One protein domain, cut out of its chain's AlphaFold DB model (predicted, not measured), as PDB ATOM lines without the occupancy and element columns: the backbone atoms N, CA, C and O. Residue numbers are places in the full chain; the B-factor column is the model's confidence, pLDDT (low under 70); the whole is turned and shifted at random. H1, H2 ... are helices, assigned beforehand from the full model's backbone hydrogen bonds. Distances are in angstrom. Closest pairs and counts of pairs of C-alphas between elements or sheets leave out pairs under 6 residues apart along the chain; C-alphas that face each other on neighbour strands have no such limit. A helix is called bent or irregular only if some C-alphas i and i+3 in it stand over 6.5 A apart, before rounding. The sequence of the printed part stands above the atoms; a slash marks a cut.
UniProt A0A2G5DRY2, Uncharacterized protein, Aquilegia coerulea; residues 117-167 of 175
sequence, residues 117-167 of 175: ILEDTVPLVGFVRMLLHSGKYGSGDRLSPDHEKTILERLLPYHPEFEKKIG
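This is residues 117 to 167 of the 175 residues of an uncharacterized protein of Aquilegia coerulea (UniProt A0A2G5DRY2). A long helix, H1, and a second helix, H2, which folds back at a slant to it, make a loose pair with few contacts, and the long loop of residues 134 to 144 bridges their splayed ends, where residues 137 to 142 stick out. At the far end of H2 the short helix H3 turns off, away from H1. The printed part has 51 residues with three named helices, in the order H1, H2, H3, and no named strand; its class is all helix. It is only just compact, close to loose, with a radius of gyration of the C-alphas of 11.7 A, and the C-alphas span 29 by 28 by 16 A along their three main axes.

H1, the longest helix, holds residues 117 to 133 and is 24.2 A long from first to last C-alpha. It begins at C-alpha 117, at (-25.493, -2.227, -4.241), and ends at C-alpha 133, at (-4.045, 4.212, -13.524). It is neither bent nor irregular, but only just: C-alphas 119 and 122 are 6.3 A apart. H2 holds residues 145 to 158, 19.9 A from first to last C-alpha, and is only just irregular: C-alphas 153 and 156 are 6.7 A apart. H3 is five residues, 162 to 166, 6.3 A long, and ends at C-alpha 166, at (-18.679, 18.745, -0.037).

H1 is close to H2 but not clearly touching it, with 2 pairs of C-alphas within 8 A. Their closest C-alphas are those of Leu 124 and Leu 155, 7.1 A apart. The two helices run opposite ways at a steep tilt of 45 degrees, and their centres are 11.1 A apart. H2 and H3 are close but not clearly touching, with 1 pair of C-alphas within 8 A, those of Leu 156 and Phe 162, 5.8 A apart. H1 and H3 are apart. In H3 the O i to N i+4 pair is within hydrogen-bond range, while in H1 12 of 13 such pairs are, and in H2 7 of 10.

The two C-alphas farthest apart are those of Ile 117 and Gly 140, 30.8 A. The first and last printed C-alphas, of Ile 117 and Gly 167, are 25.5 A apart. The link from H1 to H2, 11 residues, is long, and residues 137 to 142 in it stand free; the link from H2 to H3, 3 residues, is tight. The printed part has no cut. The mean pLDDT of the printed part is 94.5, and no printed residue is under 70.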
ATOM      1  N   ILE A 117     -26.613  -3.112  -4.594       91.12
ATOM      2  CA  ILE A 117     -25.493  -2.227  -4.241       91.12
ATOM      3  C   ILE A 117     -24.252  -2.566  -5.075       91.12
ATOM      4  O   ILE A 117     -23.508  -1.668  -5.487       91.12
ATOM      5  N   LEU A 118     -23.998  -3.849  -5.327       93.06
ATOM      6  CA  LEU A 118     -22.869  -4.295  -6.141       93.06
ATOM      7  C   LEU A 118     -23.003  -3.840  -7.599       93.06
ATOM      8  O   LEU A 118     -21.989  -3.462  -8.191       93.06
ATOM      9  N   GLU A 119     -24.228  -3.788  -8.137       93.81
ATOM     10  CA  GLU A 119     -24.520  -3.266  -9.481       93.81
ATOM     11  C   GLU A 119     -23.939  -1.857  -9.685       93.81
ATOM     12  O   GLU A 119     -23.337  -1.579 -10.724       93.81
ATOM     13  N   ASP A 120     -24.043  -0.988  -8.677       91.12
ATOM     14  CA  ASP A 120     -23.551   0.389  -8.750       91.12
ATOM     15  C   ASP A 120     -22.084   0.528  -8.305       91.12
ATOM     16  O   ASP A 120     -21.291   1.247  -8.923       91.12
ATOM     17  N   THR A 121     -21.689  -0.147  -7.223       93.38
ATOM     18  CA  THR A 121     -20.385   0.092  -6.577       93.38
ATOM     19  C   THR A 121     -19.215  -0.550  -7.320       93.38
ATOM     20  O   THR A 121     -18.152   0.068  -7.438       93.38
ATOM     21  N   VAL A 122     -19.394  -1.752  -7.878       95.50
ATOM     22  CA  VAL A 122     -18.350  -2.455  -8.641       95.50
ATOM     23  C   VAL A 122     -17.876  -1.642  -9.855       95.50
ATOM     24  O   VAL A 122     -16.666  -1.381  -9.951       95.50
ATOM     25  N   PRO A 123     -18.755  -1.187 -10.776       96.25
ATOM     26  CA  PRO A 123     -18.313  -0.387 -11.915       96.25
ATOM     27  C   PRO A 123     -17.725   0.956 -11.481       96.25
ATOM     28  O   PRO A 123     -16.775   1.438 -12.102       96.25
ATOM     29  N   LEU A 124     -18.223   1.546 -10.394       95.69
ATOM     30  CA  LEU A 124     -17.747   2.833  -9.906       95.69
ATOM     31  C   LEU A 124     -16.312   2.769  -9.357       95.69
ATOM     32  O   LEU A 124     -15.485   3.625  -9.676       95.69
ATOM     33  N   VAL A 125     -15.970   1.726  -8.596       95.56
ATOM     34  CA  VAL A 125     -14.586   1.496  -8.143       95.56
ATOM     35  C   VAL A 125     -13.666   1.213  -9.334       95.56
ATOM     36  O   VAL A 125     -12.535   1.710  -9.379       95.56
ATOM     37  N   GLY A 126     -14.154   0.471 -10.335       96.44
ATOM     38  CA  GLY A 126     -13.448   0.259 -11.600       96.44
ATOM     39  C   GLY A 126     -13.164   1.569 -12.342       96.44
ATOM     40  O   GLY A 126     -12.038   1.801 -12.790       96.44
ATOM     41  N   PHE A 127     -14.150   2.464 -12.399       96.06
ATOM     42  CA  PHE A 127     -14.019   3.797 -12.982       96.06
ATOM     43  C   PHE A 127     -12.956   4.643 -12.264       96.06
ATOM     44  O   PHE A 127     -12.066   5.189 -12.914       96.06
ATOM     45  N   VAL A 128     -12.971   4.695 -10.929       96.00
ATOM     46  CA  VAL A 128     -11.948   5.425 -10.155       96.00
ATOM     47  C   VAL A 128     -10.559   4.829 -10.381       96.00
ATOM     48  O   VAL A 128      -9.593   5.559 -10.605       96.00
ATOM     49  N   ARG A 129     -10.443   3.495 -10.399       96.12
ATOM     50  CA  ARG A 129      -9.178   2.824 -10.724       96.12
ATOM     51  C   ARG A 129      -8.681   3.212 -12.117       96.12
ATOM     52  O   ARG A 129      -7.482   3.443 -12.268       96.12
ATOM     53  N   MET A 130      -9.574   3.289 -13.105       95.81
ATOM     54  CA  MET A 130      -9.245   3.735 -14.459       95.81
ATOM     55  C   MET A 130      -8.745   5.183 -14.454       95.81
ATOM     56  O   MET A 130      -7.745   5.472 -15.105       95.81
ATOM     57  N   LEU A 131      -9.370   6.092 -13.703       95.38
ATOM     58  CA  LEU A 131      -8.901   7.477 -13.604       95.38
ATOM     59  C   LEU A 131      -7.468   7.577 -13.079       95.38
ATOM     60  O   LEU A 131      -6.659   8.287 -13.671       95.38
ATOM     61  N   LEU A 132      -7.147   6.824 -12.027       93.94
ATOM     62  CA  LEU A 132      -5.834   6.881 -11.385       93.94
ATOM     63  C   LEU A 132      -4.731   6.169 -12.185       93.94
ATOM     64  O   LEU A 132      -3.584   6.602 -12.159       93.94
ATOM     65  N   HIS A 133      -5.055   5.085 -12.901       94.38
ATOM     66  CA  HIS A 133      -4.045   4.212 -13.524       94.38
ATOM     67  C   HIS A 133      -4.061   4.189 -15.057       94.38
ATOM     68  O   HIS A 133      -3.220   3.530 -15.660       94.38
ATOM     69  N   SER A 134      -4.982   4.897 -15.717       92.88
ATOM     70  CA  SER A 134      -5.012   4.970 -17.190       92.88
ATOM     71  C   SER A 134      -3.857   5.772 -17.793       92.88
ATOM     72  O   SER A 134      -3.690   5.771 -19.009       92.88
ATOM     73  N   GLY A 135      -3.096   6.506 -16.974       93.31
ATOM     74  CA  GLY A 135      -2.079   7.451 -17.442       93.31
ATOM     75  C   GLY A 135      -2.658   8.721 -18.082       93.31
ATOM     76  O   GLY A 135      -1.896   9.556 -18.557       93.31
ATOM     77  N   LYS A 136      -3.991   8.891 -18.092       94.00
ATOM     78  CA  LYS A 136      -4.652  10.099 -18.621       94.00
ATOM     79  C   LYS A 136      -4.468  11.334 -17.737       94.00
ATOM     80  O   LYS A 136      -4.616  12.441 -18.244       94.00
ATOM     81  N   TYR A 137      -4.198  11.140 -16.450       96.81
ATOM     82  CA  TYR A 137      -4.029  12.196 -15.456       96.81
ATOM     83  C   TYR A 137      -2.725  11.976 -14.693       96.81
ATOM     84  O   TYR A 137      -2.446  10.857 -14.258       96.81
ATOM     85  N   GLY A 138      -1.935  13.034 -14.534       94.06
ATOM     86  CA  GLY A 138      -0.791  13.082 -13.633       94.06
ATOM     87  C   GLY A 138      -1.184  13.528 -12.223       94.06
ATOM     88  O   GLY A 138      -2.273  14.046 -11.988       94.06
ATOM     89  N   SER A 139      -0.278  13.342 -11.263       94.12
ATOM     90  CA  SER A 139      -0.480  13.823  -9.894       94.12
ATOM     91  C   SER A 139      -0.652  15.342  -9.864       94.12
ATOM     92  O   SER A 139       0.204  16.083 -10.347       94.12
ATOM     93  N   GLY A 140      -1.740  15.809  -9.254       94.38
ATOM     94  CA  GLY A 140      -2.107  17.219  -9.197       94.38
ATOM     95  C   GLY A 140      -2.874  17.735 -10.417       94.38
ATOM     96  O   GLY A 140      -3.327  18.884 -10.378       94.38
ATOM     97  N   ASP A 141      -3.071  16.917 -11.457       95.88
ATOM     98  CA  ASP A 141      -3.895  17.300 -12.601       95.88
ATOM     99  C   ASP A 141      -5.366  17.378 -12.207       95.88
ATOM    100  O   ASP A 141      -5.882  16.577 -11.421       95.88
ATOM    101  N   ARG A 142      -6.059  18.355 -12.792       96.50
ATOM    102  CA  ARG A 142      -7.505  18.495 -12.647       96.50
ATOM    103  C   ARG A 142      -8.214  17.424 -13.477       96.50
ATOM    104  O   ARG A 142      -7.896  17.227 -14.650       96.50
ATOM    105  N   LEU A 143      -9.220  16.785 -12.887       96.69
ATOM    106  CA  LEU A 143     -10.081  15.856 -13.611       96.69
ATOM    107  C   LEU A 143     -10.919  16.568 -14.684       96.69
ATOM    108  O   LEU A 143     -11.262  17.742 -14.565       96.69
ATOM    109  N   SER A 144     -11.266  15.831 -15.744       96.12
ATOM    110  CA  SER A 144     -12.262  16.296 -16.720       96.12
ATOM    111  C   SER A 144     -13.591  16.581 -16.006       96.12
ATOM    112  O   SER A 144     -13.947  15.795 -15.124       96.12
ATOM    113  N   PRO A 145     -14.354  17.617 -16.404       96.19
ATOM    114  CA  PRO A 145     -15.669  17.898 -15.825       96.19
ATOM    115  C   PRO A 145     -16.617  16.689 -15.870       96.19
ATOM    116  O   PRO A 145     -17.372  16.478 -14.925       96.19
ATOM    117  N   ASP A 146     -16.535  15.842 -16.900       96.56
ATOM    118  CA  ASP A 146     -17.361  14.628 -17.000       96.56
ATOM    119  C   ASP A 146     -17.004  13.598 -15.917       96.56
ATOM    120  O   ASP A 146     -17.866  12.960 -15.304       96.56
ATOM    121  N   HIS A 147     -15.704  13.444 -15.658       96.62
ATOM    122  CA  HIS A 147     -15.210  12.528 -14.635       96.62
ATOM    123  C   HIS A 147     -15.479  13.061 -13.231       96.62
ATOM    124  O   HIS A 147     -15.879  12.305 -12.348       96.62
ATOM    125  N   GLU A 148     -15.292  14.366 -13.039       95.81
ATOM    126  CA  GLU A 148     -15.593  15.068 -11.799       95.81
ATOM    127  C   GLU A 148     -17.073  14.918 -11.436       95.81
ATOM    128  O   GLU A 148     -17.388  14.473 -10.334       95.81
ATOM    129  N   LYS A 149     -17.972  15.179 -12.393       95.31
ATOM    130  CA  LYS A 149     -19.417  15.003 -12.223       95.31
ATOM    131  C   LYS A 149     -19.761  13.596 -11.745       95.31
ATOM    132  O   LYS A 149     -20.504  13.436 -10.783       95.31
ATOM    133  N   THR A 150     -19.170  12.579 -12.368       95.31
ATOM    134  CA  THR A 150     -19.400  11.179 -11.982       95.31
ATOM    135  C   THR A 150     -18.960  10.909 -10.539       95.31
ATOM    136  O   THR A 150     -19.666  10.233  -9.795       95.31
ATOM    137  N   ILE A 151     -17.825  11.465 -10.102       94.94
ATOM    138  CA  ILE A 151     -17.352  11.317  -8.717       94.94
ATOM    139  C   ILE A 151     -18.286  12.029  -7.733       94.94
ATOM    140  O   ILE A 151     -18.630  11.454  -6.700       94.94
ATOM    141  N   LEU A 152     -18.710  13.253  -8.042       94.19
ATOM    142  CA  LEU A 152     -19.591  14.034  -7.174       94.19
ATOM    143  C   LEU A 152     -20.975  13.392  -7.031       94.19
ATOM    144  O   LEU A 152     -21.490  13.294  -5.922       94.19
ATOM    145  N   GLU A 153     -21.557  12.940  -8.141       93.81
ATOM    146  CA  GLU A 153     -22.927  12.421  -8.171       93.81
ATOM    147  C   GLU A 153     -23.024  10.961  -7.746       93.81
ATOM    148  O   GLU A 153     -24.056  10.559  -7.215       93.81
ATOM    149  N   ARG A 154     -21.987  10.152  -8.001       94.06
ATOM    150  CA  ARG A 154     -22.059   8.705  -7.768       94.06
ATOM    151  C   ARG A 154     -21.114   8.190  -6.706       94.06
ATOM    152  O   ARG A 154     -21.470   7.231  -6.049       94.06
ATOM    153  N   LEU A 155     -19.939   8.786  -6.497       93.50
ATOM    154  CA  LEU A 155     -18.961   8.255  -5.535       93.50
ATOM    155  C   LEU A 155     -19.075   8.894  -4.154       93.50
ATOM    156  O   LEU A 155     -19.148   8.181  -3.156       93.50
ATOM    157  N   LEU A 156     -19.095  10.227  -4.085       92.38
ATOM    158  CA  LEU A 156     -19.167  10.935  -2.806       92.38
ATOM    159  C   LEU A 156     -20.391  10.577  -1.949       92.38
ATOM    160  O   LEU A 156     -20.198  10.503  -0.735       92.38
ATOM    161  N   PRO A 157     -21.592  10.304  -2.501       92.12
ATOM    162  CA  PRO A 157     -22.751   9.929  -1.690       92.12
ATOM    163  C   PRO A 157     -22.548   8.667  -0.845       92.12
ATOM    164  O   PRO A 157     -23.156   8.540   0.212       92.12
ATOM    165  N   TYR A 158     -21.659   7.758  -1.258       90.62
ATOM    166  CA  TYR A 158     -21.341   6.553  -0.484       90.62
ATOM    167  C   TYR A 158     -20.341   6.803   0.657       90.62
ATOM    168  O   TYR A 158     -20.022   5.886   1.413       90.62
ATOM    169  N   HIS A 159     -19.815   8.023   0.810       92.69
ATOM    170  CA  HIS A 159     -18.904   8.340   1.903       92.69
ATOM    171  C   HIS A 159     -19.686   8.651   3.195       92.69
ATOM    172  O   HIS A 159     -20.542   9.536   3.183       92.69
ATOM    173  N   PRO A 160     -19.344   8.043   4.349       94.56
ATOM    174  CA  PRO A 160     -20.073   8.256   5.607       94.56
ATOM    175  C   PRO A 160     -20.067   9.720   6.083       94.56
ATOM    176  O   PRO A 160     -20.944  10.144   6.824       94.56
ATOM    177  N   GLU A 161     -19.087  10.511   5.639       94.69
ATOM    178  CA  GLU A 161     -18.986  11.950   5.918       94.69
ATOM    179  C   GLU A 161     -19.132  12.827   4.657       94.69
ATOM    180  O   GLU A 161     -18.399  13.808   4.502       94.69
ATOM    181  N   PHE A 162     -19.998  12.458   3.705       93.81
ATOM    182  CA  PHE A 162     -20.115  13.178   2.424       93.81
ATOM    183  C   PHE A 162     -20.412  14.679   2.597       93.81
ATOM    184  O   PHE A 162     -19.776  15.506   1.942       93.81
ATOM    185  N   GLU A 163     -21.299  15.047   3.531       92.56
ATOM    186  CA  GLU A 163     -21.678  16.445   3.795       92.56
ATOM    187  C   GLU A 163     -20.476  17.296   4.203       92.56
ATOM    188  O   GLU A 163     -20.315  18.419   3.731       92.56
ATOM    189  N   LYS A 164     -19.581  16.745   5.034       94.75
ATOM    190  CA  LYS A 164     -18.362  17.443   5.468       94.75
ATOM    191  C   LYS A 164     -17.357  17.605   4.329       94.75
ATOM    192  O   LYS A 164     -16.610  18.577   4.318       94.75
ATOM    193  N   LYS A 165     -17.310  16.647   3.395       92.62
ATOM    194  CA  LYS A 165     -16.394  16.682   2.244       92.62
ATOM    195  C   LYS A 165     -16.837  17.664   1.169       92.62
ATOM    196  O   LYS A 165     -15.977  18.298   0.568       92.62
ATOM    197  N   ILE A 166     -18.143  17.772   0.921       93.62
ATOM    198  CA  ILE A 166     -18.679  18.745  -0.037       93.62
ATOM    199  C   ILE A 166     -18.740  20.136   0.597       93.62
ATOM    200  O   ILE A 166     -18.321  21.104  -0.027       93.62
ATOM    201  N   GLY A 167     -19.220  20.250   1.837       93.44
ATOM    202  CA  GLY A 167     -19.322  21.527   2.539       93.44
ATOM    203  C   GLY A 167     -20.121  22.562   1.742       93.44
ATOM    204  O   GLY A 167     -21.268  22.328   1.373       93.44
TER     205      GLY A 167